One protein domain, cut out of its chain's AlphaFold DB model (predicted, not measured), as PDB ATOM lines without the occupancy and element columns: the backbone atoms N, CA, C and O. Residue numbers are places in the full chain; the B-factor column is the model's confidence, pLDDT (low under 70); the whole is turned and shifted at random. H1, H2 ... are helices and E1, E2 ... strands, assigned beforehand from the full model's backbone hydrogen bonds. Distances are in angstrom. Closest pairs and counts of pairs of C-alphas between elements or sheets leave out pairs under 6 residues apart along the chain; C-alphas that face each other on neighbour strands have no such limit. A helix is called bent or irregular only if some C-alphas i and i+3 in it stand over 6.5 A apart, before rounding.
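Overview. This is residues 2 to 73 of the 228 residues of an uncharacterized protein of Bifidobacterium saguini DSM 23967 (UniProt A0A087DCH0). Two small units of one plan, each a short two-stranded hairpin that leads straight into a helix, meet through their helices: E1, E2 and H1 make one, E3, E4 and H3 the other, and H1 touches H3 while the two hairpins stay apart. The short helix H2, on the way from the first unit to the second, lies at one end of the long axis, and both ends of the printed part lie toward the other end. The printed part has 72 residues, with three named helices and four named strands in the order E1, E2, H1, H2, E3, E4, H3; both two-stranded sheets are antiparallel, and the class is mixed, helices and strands. The whole is compact, with a radius of gyration of the C-alphas of 12.3 A, and only just elongated, spanning 32 by 21 by 16 A.

Along the chain. Strand E1, residues 9 to 11, begins with C-alpha 9 at (84.922, 78.843, 95.301). A short link leads to strand E2, residues 18 to 20. Helix H1, residues 21 to 31, follows at once and is 15.3 A long. Helix H2, residues 36 to 41, begins with C-alpha 36 at (90.624, 85.482, 76.486) and is 8.9 A long. Strand E3 holds residues 46 to 48 and strand E4 residues 55 to 57. Helix H3, residues 58 to 65, is 11.5 A long and ends with C-alpha 65 at (73.762, 85.473, 88.635). H1 and H3 are irregular: C-alphas 22 and 25 are 7.0 A apart, and C-alphas 59 and 62 are 7.3 A apart.

Arrangement. E1 and E2 form an antiparallel hairpin, with N 10 and O 19 within hydrogen-bond range at 2.8 A. The closest C-alphas of E1 and H1 are those of Asn 9 and Val 21, 5.4 A apart. H1 touches H3, with the C-alphas of Glu 22 and Ala 62 closest at 4.8 A; they run opposite ways at a steep tilt of 44 degrees. H2 is near H1, with 7 pairs of C-alphas within 10 A, and apart from H3. E3 and E4 form the other antiparallel hairpin, with N 47 and O 56 within hydrogen-bond range at 2.8 A. The closest C-alphas of E3 and H3 are those of Asp 46 and Leu 58, 5.0 A apart. Every O i to N i+4 pair is within hydrogen-bond range in H2, against 5 of 7 in H1 and 2 of 4 in H3.

Size, cuts and confidence. The two C-alphas farthest apart, those of Asn 2 and Asp 41, are 35.7 A from each other. The printed part has no cut, and no link between its named elements is long. The mean pLDDT of the printed part is 81.1, and it is under 70 at residues 2 to 8, 68 to 70 and 72 to 73 of this model.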
ATOM      1  N   ASN A   2      69.914  89.962 101.776       28.83
ATOM      2  CA  ASN A   2      70.675  89.804 100.540       28.83
ATOM      3  C   ASN A   2      71.215  88.380 100.594       28.83
ATOM      4  O   ASN A   2      72.207  88.135 101.276       28.83
ATOM      5  N   ASP A   3      70.511  87.454  99.953       38.81
ATOM      6  CA  ASP A   3      71.065  86.143  99.647       38.81
ATOM      7  C   ASP A   3      72.174  86.390  98.625       38.81
ATOM      8  O   ASP A   3      71.937  86.438  97.419       38.81
ATOM      9  N   ASP A   4      73.375  86.681  99.127       46.97
ATOM     10  CA  ASP A   4      74.596  86.720  98.337       46.97
ATOM     11  C   ASP A   4      74.695  85.349  97.658       46.97
ATOM     12  O   ASP A   4      74.934  84.332  98.309       46.97
ATOM     13  N   ILE A   5      74.384  85.307  96.362       50.81
ATOM     14  CA  ILE A   5      74.352  84.066  95.592       50.81
ATOM     15  C   ILE A   5      75.796  83.575  95.481       50.81
ATOM     16  O   ILE A   5      76.557  84.078  94.657       50.81
ATOM     17  N   ASP A   6      76.167  82.629  96.342       57.59
ATOM     18  CA  ASP A   6      77.463  81.962  96.307       57.59
ATOM     19  C   ASP A   6      77.425  80.843  95.255       57.59
ATOM     20  O   ASP A   6      76.499  80.025  95.222       57.59
ATOM     21  N   PHE A   7      78.402  80.862  94.350       61.22
ATOM     22  CA  PHE A   7      78.580  79.888  93.272       61.22
ATOM     23  C   PHE A   7      79.681  78.873  93.592       61.22
ATOM     24  O   PHE A   7      80.199  78.186  92.705       61.22
ATOM     25  N   GLY A   8      80.063  78.820  94.867       69.81
ATOM     26  CA  GLY A   8      81.224  78.104  95.331       69.81
ATOM     27  C   GLY A   8      82.504  78.872  95.033       69.81
ATOM     28  O   GLY A   8      82.541  79.912  94.364       69.81
ATOM     29  N   ASN A   9      83.596  78.314  95.538       78.38
ATOM     30  CA  ASN A   9      84.922  78.843  95.301       78.38
ATOM     31  C   ASN A   9      85.679  77.971  94.301       78.38
ATOM     32  O   ASN A   9      85.515  76.754  94.276       78.38
ATOM     33  N   ALA A  10      86.535  78.607  93.512       80.25
ATOM     34  CA  ALA A  10      87.517  77.967  92.657       80.25
ATOM     35  C   ALA A  10      88.910  78.499  93.003       80.25
ATOM     36  O   ALA A  10      89.077  79.654  93.404       80.25
ATOM     37  N   THR A  11      89.918  77.651  92.847       83.81
ATOM     38  CA  THR A  11      91.315  78.023  93.076       83.81
ATOM     39  C   THR A  11      91.916  78.557  91.783       83.81
ATOM     40  O   THR A  11      91.842  77.909  90.743       83.81
ATOM     41  N   CYS A  12      92.501  79.754  91.831       86.94
ATOM     42  CA  CYS A  12      93.213  80.320  90.692       86.94
ATOM     43  C   CYS A  12      94.471  79.483  90.389       86.94
ATOM     44  O   CYS A  12      95.307  79.336  91.286       86.94
ATOM     45  N   PRO A  13      94.664  78.989  89.151       84.44
ATOM     46  CA  PRO A  13      95.801  78.125  88.833       84.44
ATOM     47  C   PRO A  13      97.155  78.854  88.819       84.44
ATOM     48  O   PRO A  13      98.176  78.207  89.003       84.44
ATOM     49  N   ALA A  14      97.193  80.184  88.649       87.31
ATOM     50  CA  ALA A  14      98.453  80.939  88.677       87.31
ATOM     51  C   ALA A  14      98.987  81.190  90.092       87.31
ATOM     52  O   ALA A  14     100.191  81.116  90.316       87.31
ATOM     53  N   CYS A  15      98.114  81.536  91.042       89.56
ATOM     54  CA  CYS A  15      98.539  82.006  92.366       89.56
ATOM     55  C   CYS A  15      98.027  81.163  93.537       89.56
ATOM     56  O   CYS A  15      98.277  81.512  94.689       89.56
ATOM     57  N   GLY A  16      97.261  80.100  93.274       85.44
ATOM     58  CA  GLY A  16      96.703  79.222  94.304       85.44
ATOM     59  C   GLY A  16      95.630  79.873  95.184       85.44
ATOM     60  O   GLY A  16      95.151  79.257  96.132       85.44
ATOM     61  N   ARG A  17      95.222  81.118  94.900       88.31
ATOM     62  CA  ARG A  17      94.212  81.815  95.700       88.31
ATOM     63  C   ARG A  17      92.818  81.283  95.392       88.31
ATOM     64  O   ARG A  17      92.374  81.302  94.245       88.31
ATOM     65  N   THR A  18      92.098  80.891  96.434       85.94
ATOM     66  CA  THR A  18      90.685  80.519  96.348       85.94
ATOM     67  C   THR A  18      89.810  81.774  96.268       85.94
ATOM     68  O   THR A  18      89.873  82.652  97.131       85.94
ATOM     69  N   VAL A  19      89.012  81.881  95.206       87.94
ATOM     70  CA  VAL A  19      88.107  83.006  94.930       87.94
ATOM     71  C   VAL A  19      86.729  82.485  94.533       87.94
ATOM     72  O   VAL A  19      86.607  81.371  94.031       87.94
ATOM     73  N   ARG A  20      85.680  83.293  94.717       85.19
ATOM     74  CA  ARG A  20      84.346  82.937  94.215       85.19
ATOM     75  C   ARG A  20      84.373  82.784  92.695       85.19
ATOM     76  O   ARG A  20      85.009  83.599  92.017       85.19
ATOM     77  N   VAL A  21      83.677  81.781  92.158       84.88
ATOM     78  CA  VAL A  21      83.692  81.472  90.715       84.88
ATOM     79  C   VAL A  21      83.314  82.693  89.870       84.88
ATOM     80  O   VAL A  21      83.990  82.987  88.885       84.88
ATOM     81  N   GLU A  22      82.318  83.486  90.282       84.94
ATOM     82  CA  GLU A  22      81.899  84.678  89.534       84.94
ATOM     83  C   GLU A  22      82.934  85.814  89.525       84.94
ATOM     84  O   GLU A  22      82.806  86.771  88.757       84.94
ATOM     85  N   ARG A  23      83.961  85.722  90.376       89.31
ATOM     86  CA  ARG A  23      85.090  86.655  90.450       89.31
ATOM     87  C   ARG A  23      86.371  86.083  89.855       89.31
ATOM     88  O   ARG A  23      87.354  86.811  89.768       89.31
ATOM     89  N   LEU A  24      86.387  84.815  89.443       89.56
ATOM     90  CA  LEU A  24      87.595  84.180  88.926       89.56
ATOM     91  C   LEU A  24      88.088  84.892  87.660       89.56
ATOM     92  O   LEU A  24      89.262  85.247  87.583       89.56
ATOM     93  N   TYR A  25      87.179  85.207  86.729       90.31
ATOM     94  CA  TYR A  25      87.528  85.926  85.500       90.31
ATOM     95  C   TYR A  25      88.152  87.303  85.775       90.31
ATOM     96  O   TYR A  25      89.190  87.660  85.217       90.31
ATOM     97  N   THR A  26      87.537  88.090  86.662       92.38
ATOM     98  CA  THR A  26      88.047  89.425  87.002       92.38
ATOM     99  C   THR A  26      89.343  89.356  87.801       92.38
ATOM    100  O   THR A  26      90.211  90.200  87.596       92.38
ATOM    101  N   HIS A  27      89.514  88.345  88.656       93.75
ATOM    102  CA  HIS A  27      90.768  88.076  89.351       93.75
ATOM    103  C   HIS A  27      91.906  87.792  88.364       93.75
ATOM    104  O   HIS A  27      92.917  88.483  88.408       93.75
ATOM    105  N   GLY A  28      91.729  86.847  87.433       92.81
ATOM    106  CA  GLY A  28      92.780  86.514  86.465       92.81
ATOM    107  C   GLY A  28      93.139  87.676  85.540       92.81
ATOM    108  O   GLY A  28      94.313  87.919  85.274       92.81
ATOM    109  N   ARG A  29      92.147  88.478  85.133       92.81
ATOM    110  CA  ARG A  29      92.394  89.686  84.338       92.81
ATOM    111  C   ARG A  29      93.175  90.759  85.105       92.81
ATOM    112  O   ARG A  29      94.055  91.386  84.527       92.81
ATOM    113  N   ASN A  30      92.827  91.010  86.366       95.00
ATOM    114  CA  ASN A  30      93.394  92.127  87.127       95.00
ATOM    115  C   ASN A  30      94.744  91.793  87.770       95.00
ATOM    116  O   ASN A  30      95.607  92.660  87.827       95.00
ATOM    117  N   GLU A  31      94.914  90.565  88.259       96.25
ATOM    118  CA  GLU A  31      96.117  90.158  88.995       96.25
ATOM    119  C   GLU A  31      97.171  89.529  88.076       96.25
ATOM    120  O   GLU A  31      98.362  89.718  88.302       96.25
ATOM    121  N   HIS A  32      96.743  88.821  87.021       94.69
ATOM    122  CA  HIS A  32      97.642  88.052  86.142       94.69
ATOM    123  C   HIS A  32      97.669  88.559  84.699       94.69
ATOM    124  O   HIS A  32      98.430  88.050  83.884       94.69
ATOM    125  N   GLY A  33      96.845  89.557  84.364       92.81
ATOM    126  CA  GLY A  33      96.797  90.135  83.020       92.81
ATOM    127  C   GLY A  33      96.241  89.198  81.945       92.81
ATOM    128  O   GLY A  33      96.469  89.452  80.766       92.81
ATOM    129  N   TRP A  34      95.517  88.139  82.325       93.19
ATOM    130  CA  TRP A  34      95.036  87.132  81.379       93.19
ATOM    131  C   TRP A  34      94.075  87.701  80.333       93.19
ATOM    132  O   TRP A  34      93.098  88.399  80.637       93.19
ATOM    133  N   THR A  35      94.352  87.334  79.091       89.88
ATOM    134  CA  THR A  35      93.536  87.543  77.902       89.88
ATOM    135  C   THR A  35      92.542  86.395  77.721       89.88
ATOM    136  O   THR A  35      92.626  85.368  78.388       89.88
ATOM    137  N   SER A  36      91.576  86.555  76.813       86.19
ATOM    138  CA  SER A  36      90.624  85.482  76.486       86.19
ATOM    139  C   SER A  36      91.301  84.203  75.976       86.19
ATOM    140  O   SER A  36      90.761  83.122  76.196       86.19
ATOM    141  N   ASP A  37      92.460  84.323  75.326       88.56
ATOM    142  CA  ASP A  37      93.207  83.174  74.810       88.56
ATOM    143  C   ASP A  37      93.871  82.401  75.961       88.56
ATOM    144  O   ASP A  37      93.748  81.183  76.022       88.56
ATOM    145  N   ASP A  38      94.414  83.098  76.969       89.75
ATOM    146  CA  ASP A  38      94.964  82.457  78.177       89.75
ATOM    147  C   ASP A  38      93.898  81.631  78.921       89.75
ATOM    148  O   ASP A  38      94.148  80.523  79.395       89.75
ATOM    149  N   TRP A  39      92.665  82.147  79.005       86.75
ATOM    150  CA  TRP A  39      91.542  81.407  79.593       86.75
ATOM    151  C   TRP A  39      91.158  80.168  78.772       86.75
ATOM    152  O   TRP A  39      90.718  79.168  79.350       86.75
ATOM    153  N   ALA A  40      91.319  80.223  77.447       85.25
ATOM    154  CA  ALA A  40      91.092  79.090  76.556       85.25
ATOM    155  C   ALA A  40      92.130  77.993  76.783       85.25
ATOM    156  O   ALA A  40      91.753  76.835  76.967       85.25
ATOM    157  N   ASP A  41      93.404  78.377  76.839       85.75
ATOM    158  CA  ASP A  41      94.535  77.466  77.015       85.75
ATOM    159  C   ASP A  41      94.500  76.767  78.380       85.75
ATOM    160  O   ASP A  41      94.853  75.594  78.500       85.75
ATOM    161  N   LEU A  42      93.981  77.447  79.406       82.75
ATOM    162  CA  LEU A  42      93.739  76.867  80.730       82.75
ATOM    163  C   LEU A  42      92.470  75.997  80.803       82.75
ATOM    164  O   LEU A  42      92.207  75.390  81.840       82.75
ATOM    165  N   GLY A  43      91.649  75.952  79.750       82.88
ATOM    166  CA  GLY A  43      90.366  75.240  79.759       82.88
ATOM    167  C   GLY A  43      89.308  75.873  80.676       82.88
ATOM    168  O   GLY A  43      88.359  75.206  81.081       82.88
ATOM    169  N   LEU A  44      89.455  77.159  81.005       85.56
ATOM    170  CA  LEU A  44      88.628  77.895  81.972       85.56
ATOM    171  C   LEU A  44      87.695  78.927  81.308       85.56
ATOM    172  O   LEU A  44      87.145  79.802  81.977       85.56
ATOM    173  N   ASN A  45      87.490  78.835  79.992       85.50
ATOM    174  CA  ASN A  45      86.603  79.740  79.252       85.50
ATOM    175  C   ASN A  45      85.129  79.615  79.642       85.50
ATOM    176  O   ASN A  45      84.400  80.613  79.647       85.50
ATOM    177  N   ASP A  46      84.703  78.403  79.990       88.44
ATOM    178  CA  ASP A  46      83.324  78.094  80.333       88.44
ATOM    179  C   ASP A  46      83.225  77.499  81.736       88.44
ATOM    180  O   ASP A  46      84.111  76.796  82.216       88.44
ATOM    181  N   CYS A  47      82.087  77.732  82.375       87.31
ATOM    182  CA  CYS A  47      81.686  77.077  83.608       87.31
ATOM    183  C   CYS A  47      80.233  76.609  83.501       87.31
ATOM    184  O   CYS A  47      79.489  77.000  82.598       87.31
ATOM    185  N   THR A  48      79.818  75.770  84.441       86.81
ATOM    186  CA  THR A  48      78.427  75.338  84.549       86.81
ATOM    187  C   THR A  48      77.818  75.975  85.776       86.81
ATOM    188  O   THR A  48      78.416  75.967  86.853       86.81
ATOM    189  N   CYS A  49      76.595  76.477  85.645       85.25
ATOM    190  CA  CYS A  49      75.849  76.921  86.800       85.25
ATOM    191  C   CYS A  49      75.599  75.767  87.745       85.25
ATOM    192  O   CYS A  49      74.868  74.850  87.384       85.25
ATOM    193  N   LEU A  50      76.105  75.834  88.974       83.69
ATOM    194  CA  LEU A  50      75.803  74.791  89.948       83.69
ATOM    195  C   LEU A  50      74.290  74.697  90.184       83.69
ATOM    196  O   LEU A  50      73.747  73.604  90.231       83.69
ATOM    197  N   ARG A  51      73.567  75.823  90.201       80.75
ATOM    198  CA  ARG A  51      72.132  75.828  90.522       80.75
ATOM    199  C   ARG A  51      71.197  75.463  89.373       80.75
ATOM    200  O   ARG A  51      70.213  74.783  89.623       80.75
ATOM    201  N   CYS A  52      71.435  75.907  88.138       81.69
ATOM    202  CA  CYS A  52      70.558  75.565  87.003       81.69
ATOM    203  C   CYS A  52      71.161  74.517  86.053       81.69
ATOM    204  O   CYS A  52      70.431  73.888  85.282       81.69
ATOM    205  N   GLY A  53      72.467  74.261  86.145       80.94
ATOM    206  CA  GLY A  53      73.226  73.387  85.250       80.94
ATOM    207  C   GLY A  53      73.442  73.947  83.846       80.94
ATOM    208  O   GLY A  53      73.890  73.209  82.976       80.94
ATOM    209  N   GLU A  54      73.103  75.215  83.600       86.12
ATOM    210  CA  GLU A  54      73.363  75.875  82.321       86.12
ATOM    211  C   GLU A  54      74.863  76.136  82.163       86.12
ATOM    212  O   GLU A  54      75.510  76.657  83.073       86.12
ATOM    213  N   ARG A  55      75.410  75.789  80.998       86.50
ATOM    214  CA  ARG A  55      76.779  76.144  80.623       86.50
ATOM    215  C   ARG A  55      76.834  77.614  80.221       86.50
ATOM    216  O   ARG A  55      76.004  78.077  79.442       86.50
ATOM    217  N   MET A  56      77.823  78.338  80.724       87.62
ATOM    218  CA  MET A  56      78.012  79.763  80.465       87.62
ATOM    219  C   MET A  56      79.493  80.103  80.359       87.62
ATOM    220  O   MET A  56      80.335  79.400  80.913       87.62
ATOM    221  N   SER A  57      79.808  81.226  79.717       89.62
ATOM    222  CA  SER A  57      81.171  81.747  79.750       89.62
ATOM    223  C   SER A  57      81.536  82.205  81.162       89.62
ATOM    224  O   SER A  57      80.713  82.801  81.868       89.62
ATOM    225  N   LEU A  58      82.785  81.985  81.571       87.19
ATOM    226  CA  LEU A  58      83.271  82.416  82.883       87.19
ATOM    227  C   LEU A  58      83.189  83.945  83.038       87.19
ATOM    228  O   LEU A  58      82.786  84.451  84.083       87.19
ATOM    229  N   ALA A  59      83.456  84.689  81.959       87.06
ATOM    230  CA  ALA A  59      83.264  86.141  81.903       87.06
ATOM    231  C   ALA A  59      81.797  86.566  82.118       87.06
ATOM    232  O   ALA A  59      81.520  87.650  82.637       87.06
ATOM    233  N   GLY A  60      80.846  85.717  81.716       85.81
ATOM    234  CA  GLY A  60      79.409  85.940  81.847       85.81
ATOM    235  C   GLY A  60      78.812  85.477  83.177       85.81
ATOM    236  O   GLY A  60      77.651  85.798  83.442       85.81
ATOM    237  N   ALA A  61      79.573  84.777  84.026       84.94
ATOM    238  CA  ALA A  61      79.063  84.148  85.246       84.94
ATOM    239  C   ALA A  61      78.418  85.156  86.211       84.94
ATOM    240  O   ALA A  61      77.265  84.993  86.617       84.94
ATOM    241  N   ALA A  62      79.095  86.274  86.488       82.69
ATOM    242  CA  ALA A  62      78.542  87.341  87.326       82.69
ATOM    243  C   ALA A  62      77.257  87.954  86.737       82.69
ATOM    244  O   ALA A  62      76.352  88.352  87.472       82.69
ATOM    245  N   GLY A  63      77.165  88.034  85.405       83.50
ATOM    246  CA  GLY A  63      75.986  88.537  84.704       83.50
ATOM    247  C   GLY A  63      74.805  87.574  84.789       83.50
ATOM    248  O   GLY A  63      73.684  88.018  85.029       83.50
ATOM    249  N   HIS A  64      75.052  86.271  84.639       84.69
ATOM    250  CA  HIS A  64      74.044  85.224  84.794       84.69
ATOM    251  C   HIS A  64      73.411  85.264  86.193       84.69
ATOM    252  O   HIS A  64      72.188  85.273  86.306       84.69
ATOM    253  N   LEU A  65      74.224  85.418  87.242       72.06
ATOM    254  CA  LEU A  65      73.762  85.473  88.635       72.06
ATOM    255  C   LEU A  65      72.908  86.696  88.974       72.06
ATOM    256  O   LEU A  65      72.031  86.633  89.830       72.06
ATOM    257  N   ARG A  66      73.157  87.825  88.308       76.38
ATOM    258  CA  ARG A  66      72.392  89.061  88.526       76.38
ATOM    259  C   ARG A  66      71.044  89.065  87.807       76.38
ATOM    260  O   ARG A  66      70.245  89.975  88.033       76.38
ATOM    261  N   ARG A  67      70.777  88.098  86.920       74.56
ATOM    262  CA  ARG A  67      69.469  87.985  86.263       74.56
ATOM    263  C   ARG A  67      68.426  87.578  87.306       74.56
ATOM    264  O   ARG A  67      68.638  86.665  88.087       74.56
ATOM    265  N   LYS A  68      67.272  88.253  87.296       54.75
ATOM    266  CA  LYS A  68      66.168  88.031  88.254       54.75
ATOM    267  C   LYS A  68      65.484  86.662  88.128       54.75
ATOM    268  O   LYS A  68      64.600  86.363  88.924       54.75
ATOM    269  N   THR A  69      65.835  85.852  87.131       62.53
ATOM    270  CA  THR A  69      65.280  84.508  86.976       62.53
ATOM    271  C   THR A  69      65.945  83.580  87.994       62.53
ATOM    272  O   THR A  69      67.168  83.438  87.954       62.53
ATOM    273  N   PRO A  70      65.193  82.944  88.909       62.50
ATOM    274  CA  PRO A  70      65.792  82.081  89.914       62.50
ATOM    275  C   PRO A  70      66.438  80.868  89.240       62.50
ATOM    276  O   PRO A  70      65.762  80.010  88.674       62.50
ATOM    277  N   CYS A  71      67.766  80.795  89.316       72.81
ATOM    278  CA  CYS A  71      68.497  79.566  89.047       72.81
ATOM    279  C   CYS A  71      68.225  78.629  90.218       72.81
ATOM    280  O   CYS A  71      68.825  78.788  91.281       72.81
ATOM    281  N   HIS A  72      67.284  77.701  90.058       66.25
ATOM    282  CA  HIS A  72      66.950  76.776  91.127       66.25
ATOM    283  C   HIS A  72      66.789  75.353  90.606       66.25
ATOM    284  O   HIS A  72      65.908  75.063  89.800       66.25
ATOM    285  N   ARG A  73      67.627  74.458  91.127       67.06
ATOM    286  CA  ARG A  73      67.348  73.030  91.199       67.06
ATOM    287  C   ARG A  73      66.979  72.701  92.646       67.06
ATOM    288  O   ARG A  73      67.757  73.024  93.545       67.06
TER     289      ARG A  73